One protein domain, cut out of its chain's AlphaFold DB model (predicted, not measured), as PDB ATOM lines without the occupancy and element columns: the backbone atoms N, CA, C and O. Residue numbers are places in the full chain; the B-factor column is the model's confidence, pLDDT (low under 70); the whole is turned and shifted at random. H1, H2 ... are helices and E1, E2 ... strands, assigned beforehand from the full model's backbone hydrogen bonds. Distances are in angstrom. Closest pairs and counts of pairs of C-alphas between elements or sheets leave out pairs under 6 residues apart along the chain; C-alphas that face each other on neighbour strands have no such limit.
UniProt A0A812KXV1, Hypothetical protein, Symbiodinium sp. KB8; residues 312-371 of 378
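What this domain is: This is residues 312 to 371 of the 378 residues of the protein "Hypothetical protein" of Symbiodinium sp. KB8 (UniProt A0A812KXV1). What shape is this? One long helix, H1, crosses one face of a small antiparallel sheet, E2 E1 E3, making two layers. What makes it up? The 60 printed residues have named elements in the order E1 E2 E3 H1, a mixed class. How large is it? It is compact, with radius of gyration of the C-alphas 10.8 A and spans 27 by 26 by 16 A.

How they stand to each other: How do strands pair? E1, residues 312 to 315, forms a hairpin with E2, residues 320 to 323; N 313 and O 321 are within hydrogen-bond range at 2.9 A. E3, residues 335 to 340, is E1's other antiparallel neighbour; N 312 and O 339 are 2.8 A apart. Where is H1? H1, residues 352 to 369, is on the sheet at height 7.0 A, slantwise to the strands. Its closest C-alphas to E2 are Ala 359 and Phe 322, 4.7 A apart. Every O i to N i+4 pair in H1 is within hydrogen-bond range.

Where its parts are: Where does E1 begin? C-alpha 312 is at (-6.257, -51.149, -5.143). Where does H1 end? After 26.5 A, at C-alpha 369 (4.589, -54.987, 0.486).

The domain as a whole: Which links are long? E2 to E3 and E3 to H1; the printed part has no cut. Where is confidence low? Residues 370 to 371 are under 70.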
ATOM      1  N   CYS A 312      -7.419 -52.018  -5.064       97.31
ATOM      2  CA  CYS A 312      -6.257 -51.149  -5.143       97.31
ATOM      3  C   CYS A 312      -5.417 -51.574  -6.347       97.31
ATOM      4  O   CYS A 312      -5.018 -52.734  -6.431       97.31
ATOM      5  N   CYS A 313      -5.118 -50.652  -7.257       97.31
ATOM      6  CA  CYS A 313      -4.364 -50.959  -8.470       97.31
ATOM      7  C   CYS A 313      -3.088 -50.122  -8.539       97.31
ATOM      8  O   CYS A 313      -3.101 -48.942  -8.189       97.31
ATOM      9  N   GLN A 314      -2.009 -50.736  -9.013       97.31
ATOM     10  CA  GLN A 314      -0.755 -50.087  -9.362       97.31
ATOM     11  C   GLN A 314      -0.547 -50.213 -10.873       97.31
ATOM     12  O   GLN A 314      -0.492 -51.327 -11.401       97.31
ATOM     13  N   CYS A 315      -0.443 -49.085 -11.567       97.75
ATOM     14  CA  CYS A 315      -0.209 -49.039 -13.007       97.75
ATOM     15  C   CYS A 315       1.261 -49.347 -13.341       97.75
ATOM     16  O   CYS A 315       2.141 -49.267 -12.478       97.75
ATOM     17  N   ALA A 316       1.553 -49.659 -14.604       96.00
ATOM     18  CA  ALA A 316       2.922 -49.845 -15.091       96.00
ATOM     19  C   ALA A 316       3.795 -48.588 -14.913       96.00
ATOM     20  O   ALA A 316       4.984 -48.714 -14.622       96.00
ATOM     21  N   SER A 317       3.189 -47.395 -14.977       95.81
ATOM     22  CA  SER A 317       3.827 -46.101 -14.679       95.81
ATOM     23  C   SER A 317       4.295 -45.954 -13.223       95.81
ATOM     24  O   SER A 317       5.077 -45.061 -12.914       95.81
ATOM     25  N   GLY A 318       3.823 -46.815 -12.315       94.25
ATOM     26  CA  GLY A 318       4.076 -46.729 -10.877       94.25
ATOM     27  C   GLY A 318       2.997 -45.977 -10.094       94.25
ATOM     28  O   GLY A 318       3.014 -46.023  -8.863       94.25
ATOM     29  N   GLU A 319       2.036 -45.347 -10.774       96.56
ATOM     30  CA  GLU A 319       0.889 -44.704 -10.129       96.56
ATOM     31  C   GLU A 319       0.015 -45.726  -9.395       96.56
ATOM     32  O   GLU A 319      -0.208 -46.840  -9.870       96.56
ATOM     33  N   VAL A 320      -0.491 -45.343  -8.222       96.88
ATOM     34  CA  VAL A 320      -1.352 -46.188  -7.389       96.88
ATOM     35  C   VAL A 320      -2.687 -45.492  -7.180       96.88
ATOM     36  O   VAL A 320      -2.728 -44.333  -6.771       96.88
ATOM     37  N   GLY A 321      -3.778 -46.223  -7.391       97.00
ATOM     38  CA  GLY A 321      -5.128 -45.700  -7.232       97.00
ATOM     39  C   GLY A 321      -6.124 -46.735  -6.721       97.00
ATOM     40  O   GLY A 321      -5.831 -47.924  -6.588       97.00
ATOM     41  N   PHE A 322      -7.321 -46.248  -6.415       97.19
ATOM     42  CA  PHE A 322      -8.445 -47.041  -5.934       97.19
ATOM     43  C   PHE A 322      -9.526 -47.144  -7.015       97.19
ATOM     44  O   PHE A 322      -9.876 -46.147  -7.647       97.19
ATOM     45  N   SER A 323     -10.089 -48.339  -7.201       96.00
ATOM     46  CA  SER A 323     -11.186 -48.602  -8.132       96.00
ATOM     47  C   SER A 323     -12.351 -49.283  -7.415       96.00
ATOM     48  O   SER A 323     -12.264 -50.454  -7.050       96.00
ATOM     49  N   ALA A 324     -13.469 -48.568  -7.262       94.12
ATOM     50  CA  ALA A 324     -14.679 -49.099  -6.625       94.12
ATOM     51  C   ALA A 324     -15.288 -50.288  -7.392       94.12
ATOM     52  O   ALA A 324     -15.836 -51.201  -6.787       94.12
ATOM     53  N   SER A 325     -15.156 -50.303  -8.723       92.81
ATOM     54  CA  SER A 325     -15.626 -51.401  -9.580       92.81
ATOM     55  C   SER A 325     -14.630 -52.559  -9.699       92.81
ATOM     56  O   SER A 325     -14.964 -53.585 -10.285       92.81
ATOM     57  N   GLY A 326     -13.399 -52.375  -9.210       93.94
ATOM     58  CA  GLY A 326     -12.276 -53.284  -9.438       93.94
ATOM     59  C   GLY A 326     -11.646 -53.186 -10.835       93.94
ATOM     60  O   GLY A 326     -10.671 -53.876 -11.105       93.94
ATOM     61  N   GLY A 327     -12.163 -52.330 -11.726       94.19
ATOM     62  CA  GLY A 327     -11.760 -52.275 -13.137       94.19
ATOM     63  C   GLY A 327     -10.471 -51.505 -13.454       94.19
ATOM     64  O   GLY A 327     -10.074 -51.482 -14.611       94.19
ATOM     65  N   CYS A 328      -9.834 -50.850 -12.475       95.62
ATOM     66  CA  CYS A 328      -8.552 -50.132 -12.620       95.62
ATOM     67  C   CYS A 328      -8.429 -49.225 -13.871       95.62
ATOM     68  O   CYS A 328      -7.334 -49.031 -14.397       95.62
ATOM     69  N   SER A 329      -9.536 -48.652 -14.355       95.31
ATOM     70  CA  SER A 329      -9.602 -47.985 -15.666       95.31
ATOM     71  C   SER A 329      -8.693 -46.759 -15.798       95.31
ATOM     72  O   SER A 329      -8.351 -46.369 -16.910       95.31
ATOM     73  N   PHE A 330      -8.262 -46.172 -14.679       95.50
ATOM     74  CA  PHE A 330      -7.310 -45.060 -14.663       95.50
ATOM     75  C   PHE A 330      -5.911 -45.449 -15.172       95.50
ATOM     76  O   PHE A 330      -5.191 -44.578 -15.637       95.50
ATOM     77  N   CYS A 331      -5.552 -46.741 -15.164       96.88
ATOM     78  CA  CYS A 331      -4.292 -47.225 -15.739       96.88
ATOM     79  C   CYS A 331      -4.324 -47.367 -17.270       96.88
ATOM     80  O   CYS A 331      -3.354 -47.851 -17.841       96.88
ATOM     81  N   GLN A 332      -5.438 -47.032 -17.937       96.81
ATOM     82  CA  GLN A 332      -5.592 -47.129 -19.399       96.81
ATOM     83  C   GLN A 332      -5.289 -48.528 -19.983       96.81
ATOM     84  O   GLN A 332      -4.950 -48.661 -21.151       96.81
ATOM     85  N   GLY A 333      -5.448 -49.584 -19.176       95.44
ATOM     86  CA  GLY A 333      -5.168 -50.975 -19.555       95.44
ATOM     87  C   GLY A 333      -3.840 -51.527 -19.026       95.44
ATOM     88  O   GLY A 333      -3.717 -52.741 -18.879       95.44
ATOM     89  N   ASP A 334      -2.904 -50.670 -18.620       96.25
ATOM     90  CA  ASP A 334      -1.563 -51.074 -18.183       96.25
ATOM     91  C   ASP A 334      -1.486 -51.262 -16.662       96.25
ATOM     92  O   ASP A 334      -0.804 -50.533 -15.932       96.25
ATOM     93  N   VAL A 335      -2.220 -52.252 -16.149       96.88
ATOM     94  CA  VAL A 335      -2.211 -52.593 -14.720       96.88
ATOM     95  C   VAL A 335      -1.045 -53.532 -14.421       96.88
ATOM     96  O   VAL A 335      -0.998 -54.657 -14.912       96.88
ATOM     97  N   ARG A 336      -0.114 -53.091 -13.574       96.25
ATOM     98  CA  ARG A 336       1.027 -53.902 -13.130       96.25
ATOM     99  C   ARG A 336       0.649 -54.845 -11.994       96.25
ATOM    100  O   ARG A 336       1.102 -55.985 -11.970       96.25
ATOM    101  N   ARG A 337      -0.135 -54.364 -11.026       95.69
ATOM    102  CA  ARG A 337      -0.516 -55.141  -9.839       95.69
ATOM    103  C   ARG A 337      -1.880 -54.712  -9.313       95.69
ATOM    104  O   ARG A 337      -2.179 -53.520  -9.269       95.69
ATOM    105  N   THR A 338      -2.664 -55.677  -8.845       95.69
ATOM    106  CA  THR A 338      -3.986 -55.446  -8.247       95.69
ATOM    107  C   THR A 338      -4.071 -56.153  -6.902       95.69
ATOM    108  O   THR A 338      -3.637 -57.295  -6.769       95.69
ATOM    109  N   GLU A 339      -4.632 -55.484  -5.899       95.50
ATOM    110  CA  GLU A 339      -4.892 -56.036  -4.570       95.50
ATOM    111  C   GLU A 339      -6.310 -55.694  -4.103       95.50
ATOM    112  O   GLU A 339      -6.919 -54.729  -4.566       95.50
ATOM    113  N   ASN A 340      -6.842 -56.472  -3.160       95.56
ATOM    114  CA  ASN A 340      -8.146 -56.185  -2.567       95.56
ATOM    115  C   ASN A 340      -8.091 -54.873  -1.778       95.56
ATOM    116  O   ASN A 340      -7.193 -54.680  -0.955       95.56
ATOM    117  N   ALA A 341      -9.072 -53.990  -1.984       95.19
ATOM    118  CA  ALA A 341      -9.145 -52.761  -1.210       95.19
ATOM    119  C   ALA A 341      -9.377 -53.052   0.289       95.19
ATOM    120  O   ALA A 341      -9.940 -54.097   0.635       95.19
ATOM    121  N   PRO A 342      -8.984 -52.134   1.194       93.94
ATOM    122  CA  PRO A 342      -9.363 -52.196   2.604       93.94
ATOM    123  C   PRO A 342     -10.880 -52.344   2.772       93.94
ATOM    124  O   PRO A 342     -11.636 -51.746   2.011       93.94
ATOM    125  N   GLN A 343     -11.330 -53.070   3.801       93.12
ATOM    126  CA  GLN A 343     -12.765 -53.278   4.065       93.12
ATOM    127  C   GLN A 343     -13.546 -51.959   4.207       93.12
ATOM    128  O   GLN A 343     -14.689 -51.871   3.772       93.12
ATOM    129  N   SER A 344     -12.909 -50.900   4.722       92.38
ATOM    130  CA  SER A 344     -13.495 -49.553   4.806       92.38
ATOM    131  C   SER A 344     -13.827 -48.925   3.447       92.38
ATOM    132  O   SER A 344     -14.577 -47.961   3.388       92.38
ATOM    133  N   CYS A 345     -13.268 -49.456   2.358       94.44
ATOM    134  CA  CYS A 345     -13.418 -48.959   0.994       94.44
ATOM    135  C   CYS A 345     -14.322 -49.848   0.126       94.44
ATOM    136  O   CYS A 345     -14.350 -49.684  -1.088       94.44
ATOM    137  N   HIS A 346     -15.034 -50.815   0.714       92.56
ATOM    138  CA  HIS A 346     -15.914 -51.735  -0.024       92.56
ATOM    139  C   HIS A 346     -17.332 -51.191  -0.239       92.56
ATOM    140  O   HIS A 346     -18.162 -51.866  -0.842       92.56
ATOM    141  N   LEU A 347     -17.631 -49.979   0.235       86.75
ATOM    142  CA  LEU A 347     -18.947 -49.370   0.058       86.75
ATOM    143  C   LEU A 347     -19.194 -49.044  -1.423       86.75
ATOM    144  O   LEU A 347     -18.330 -48.506  -2.110       86.75
ATOM    145  N   SER A 348     -20.382 -49.378  -1.925       73.56
ATOM    146  CA  SER A 348     -20.759 -49.204  -3.335       73.56
ATOM    147  C   SER A 348     -20.979 -47.740  -3.729       73.56
ATOM    148  O   SER A 348     -20.801 -47.383  -4.894       73.56
ATOM    149  N   LEU A 349     -21.312 -46.875  -2.765       80.69
ATOM    150  CA  LEU A 349     -21.380 -45.429  -2.941       80.69
ATOM    151  C   LEU A 349     -20.352 -44.754  -2.041       80.69
ATOM    152  O   LEU A 349     -20.528 -44.652  -0.831       80.69
ATOM    153  N   ILE A 350     -19.275 -44.293  -2.667       87.00
ATOM    154  CA  ILE A 350     -18.219 -43.518  -2.024       87.00
ATOM    155  C   ILE A 350     -18.200 -42.147  -2.689       87.00
ATOM    156  O   ILE A 350     -18.065 -42.055  -3.919       87.00
ATOM    157  N   ASP A 351     -18.339 -41.103  -1.875       92.50
ATOM    158  CA  ASP A 351     -18.187 -39.722  -2.315       92.50
ATOM    159  C   ASP A 351     -16.745 -39.434  -2.789       92.50
ATOM    160  O   ASP A 351     -15.820 -40.245  -2.651       92.50
ATOM    161  N   ALA A 352     -16.533 -38.276  -3.414       90.38
ATOM    162  CA  ALA A 352     -15.217 -37.915  -3.946       90.38
ATOM    163  C   ALA A 352     -14.134 -37.824  -2.848       90.38
ATOM    164  O   ALA A 352     -12.973 -38.178  -3.083       90.38
ATOM    165  N   ALA A 353     -14.510 -37.396  -1.639       90.38
ATOM    166  CA  ALA A 353     -13.593 -37.260  -0.514       90.38
ATOM    167  C   ALA A 353     -13.095 -38.631  -0.024       90.38
ATOM    168  O   ALA A 353     -11.887 -38.857   0.100       90.38
ATOM    169  N   ALA A 354     -14.000 -39.585   0.172       92.69
ATOM    170  CA  ALA A 354     -13.674 -40.926   0.627       92.69
ATOM    171  C   ALA A 354     -12.946 -41.746  -0.455       92.69
ATOM    172  O   ALA A 354     -12.066 -42.540  -0.117       92.69
ATOM    173  N   ARG A 355     -13.167 -41.487  -1.756       93.06
ATOM    174  CA  ARG A 355     -12.324 -42.065  -2.830       93.06
ATOM    175  C   ARG A 355     -10.857 -41.669  -2.683       93.06
ATOM    176  O   ARG A 355      -9.975 -42.516  -2.825       93.06
ATOM    177  N   THR A 356     -10.596 -40.406  -2.350       94.06
ATOM    178  CA  THR A 356      -9.233 -39.896  -2.138       94.06
ATOM    179  C   THR A 356      -8.581 -40.556  -0.921       94.06
ATOM    180  O   THR A 356      -7.433 -40.997  -0.987       94.06
ATOM    181  N   GLN A 357      -9.327 -40.716   0.176       95.94
ATOM    182  CA  GLN A 357      -8.846 -41.437   1.359       95.94
ATOM    183  C   GLN A 357      -8.535 -42.911   1.054       95.94
ATOM    184  O   GLN A 357      -7.497 -43.424   1.482       95.94
ATOM    185  N   CYS A 358      -9.383 -43.586   0.276       96.62
ATOM    186  CA  CYS A 358      -9.159 -44.964  -0.155       96.62
ATOM    187  C   CYS A 358      -7.924 -45.104  -1.054       96.62
ATOM    188  O   CYS A 358      -7.115 -46.006  -0.836       96.62
ATOM    189  N   ALA A 359      -7.698 -44.176  -1.989       95.50
ATOM    190  CA  ALA A 359      -6.477 -44.153  -2.798       95.50
ATOM    191  C   ALA A 359      -5.209 -44.003  -1.933       95.50
ATOM    192  O   ALA A 359      -4.236 -44.737  -2.116       95.50
ATOM    193  N   GLN A 360      -5.234 -43.132  -0.916       95.81
ATOM    194  CA  GLN A 360      -4.125 -43.006   0.037       95.81
ATOM    195  C   GLN A 360      -3.895 -44.293   0.845       95.81
ATOM    196  O   GLN A 360      -2.749 -44.679   1.091       95.81
ATOM    197  N   GLN A 361      -4.964 -44.980   1.262       96.25
ATOM    198  CA  GLN A 361      -4.855 -46.277   1.938       96.25
ATOM    199  C   GLN A 361      -4.248 -47.348   1.022       96.25
ATOM    200  O   GLN A 361      -3.360 -48.077   1.468       96.25
ATOM    201  N   CYS A 362      -4.649 -47.397  -0.251       96.50
ATOM    202  CA  CYS A 362      -4.042 -48.264  -1.260       96.50
ATOM    203  C   CYS A 362      -2.539 -47.990  -1.414       96.50
ATOM    204  O   CYS A 362      -1.731 -48.918  -1.356       96.50
ATOM    205  N   GLY A 363      -2.135 -46.716  -1.499       95.12
ATOM    206  CA  GLY A 363      -0.722 -46.324  -1.544       95.12
ATOM    207  C   GLY A 363       0.079 -46.841  -0.345       95.12
ATOM    208  O   GLY A 363       1.195 -47.339  -0.499       95.12
ATOM    209  N   ARG A 364      -0.505 -46.804   0.859       94.62
ATOM    210  CA  ARG A 364       0.121 -47.375   2.062       94.62
ATOM    211  C   ARG A 364       0.242 -48.900   2.000       94.62
ATOM    212  O   ARG A 364       1.248 -49.423   2.477       94.62
ATOM    213  N   GLN A 365      -0.735 -49.615   1.434       93.69
ATOM    214  CA  GLN A 365      -0.662 -51.076   1.295       93.69
ATOM    215  C   GLN A 365       0.474 -51.510   0.360       93.69
ATOM    216  O   GLN A 365       1.305 -52.325   0.763       93.69
ATOM    217  N   PHE A 366       0.577 -50.909  -0.828       93.62
ATOM    218  CA  PHE A 366       1.654 -51.230  -1.770       93.62
ATOM    219  C   PHE A 366       3.036 -50.885  -1.208       93.62
ATOM    220  O   PHE A 366       3.954 -51.700  -1.306       93.62
ATOM    221  N   ARG A 367       3.171 -49.746  -0.510       89.31
ATOM    222  CA  ARG A 367       4.421 -49.390   0.182       89.31
ATOM    223  C   ARG A 367       4.807 -50.390   1.261       89.31
ATOM    224  O   ARG A 367       5.989 -50.546   1.500       89.31
ATOM    225  N   ARG A 368       3.863 -51.050   1.943       84.56
ATOM    226  CA  ARG A 368       4.191 -52.068   2.961       84.56
ATOM    227  C   ARG A 368       4.723 -53.356   2.337       84.56
ATOM    228  O   ARG A 368       5.596 -53.981   2.930       84.56
ATOM    229  N   LYS A 369       4.219 -53.735   1.161       74.50
ATOM    230  CA  LYS A 369       4.589 -54.987   0.486       74.50
ATOM    231  C   LYS A 369       5.837 -54.871  -0.384       74.50
ATOM    232  O   LYS A 369       6.554 -55.856  -0.497       74.50
ATOM    233  N   SER A 370       6.152 -53.688  -0.916       64.12
ATOM    234  CA  SER A 370       7.376 -53.481  -1.708       64.12
ATOM    235  C   SER A 370       8.674 -53.614  -0.899       64.12
ATOM    236  O   SER A 370       9.752 -53.605  -1.481       64.12
ATOM    237  N   TRP A 371       8.597 -53.717   0.433       50.03
ATOM    238  CA  TRP A 371       9.765 -53.937   1.295       50.03
ATOM    239  C   TRP A 371      10.288 -55.371   1.282       50.03
ATOM    240  O   TRP A 371      11.360 -55.611   1.833       50.03
TER     241      TRP A 371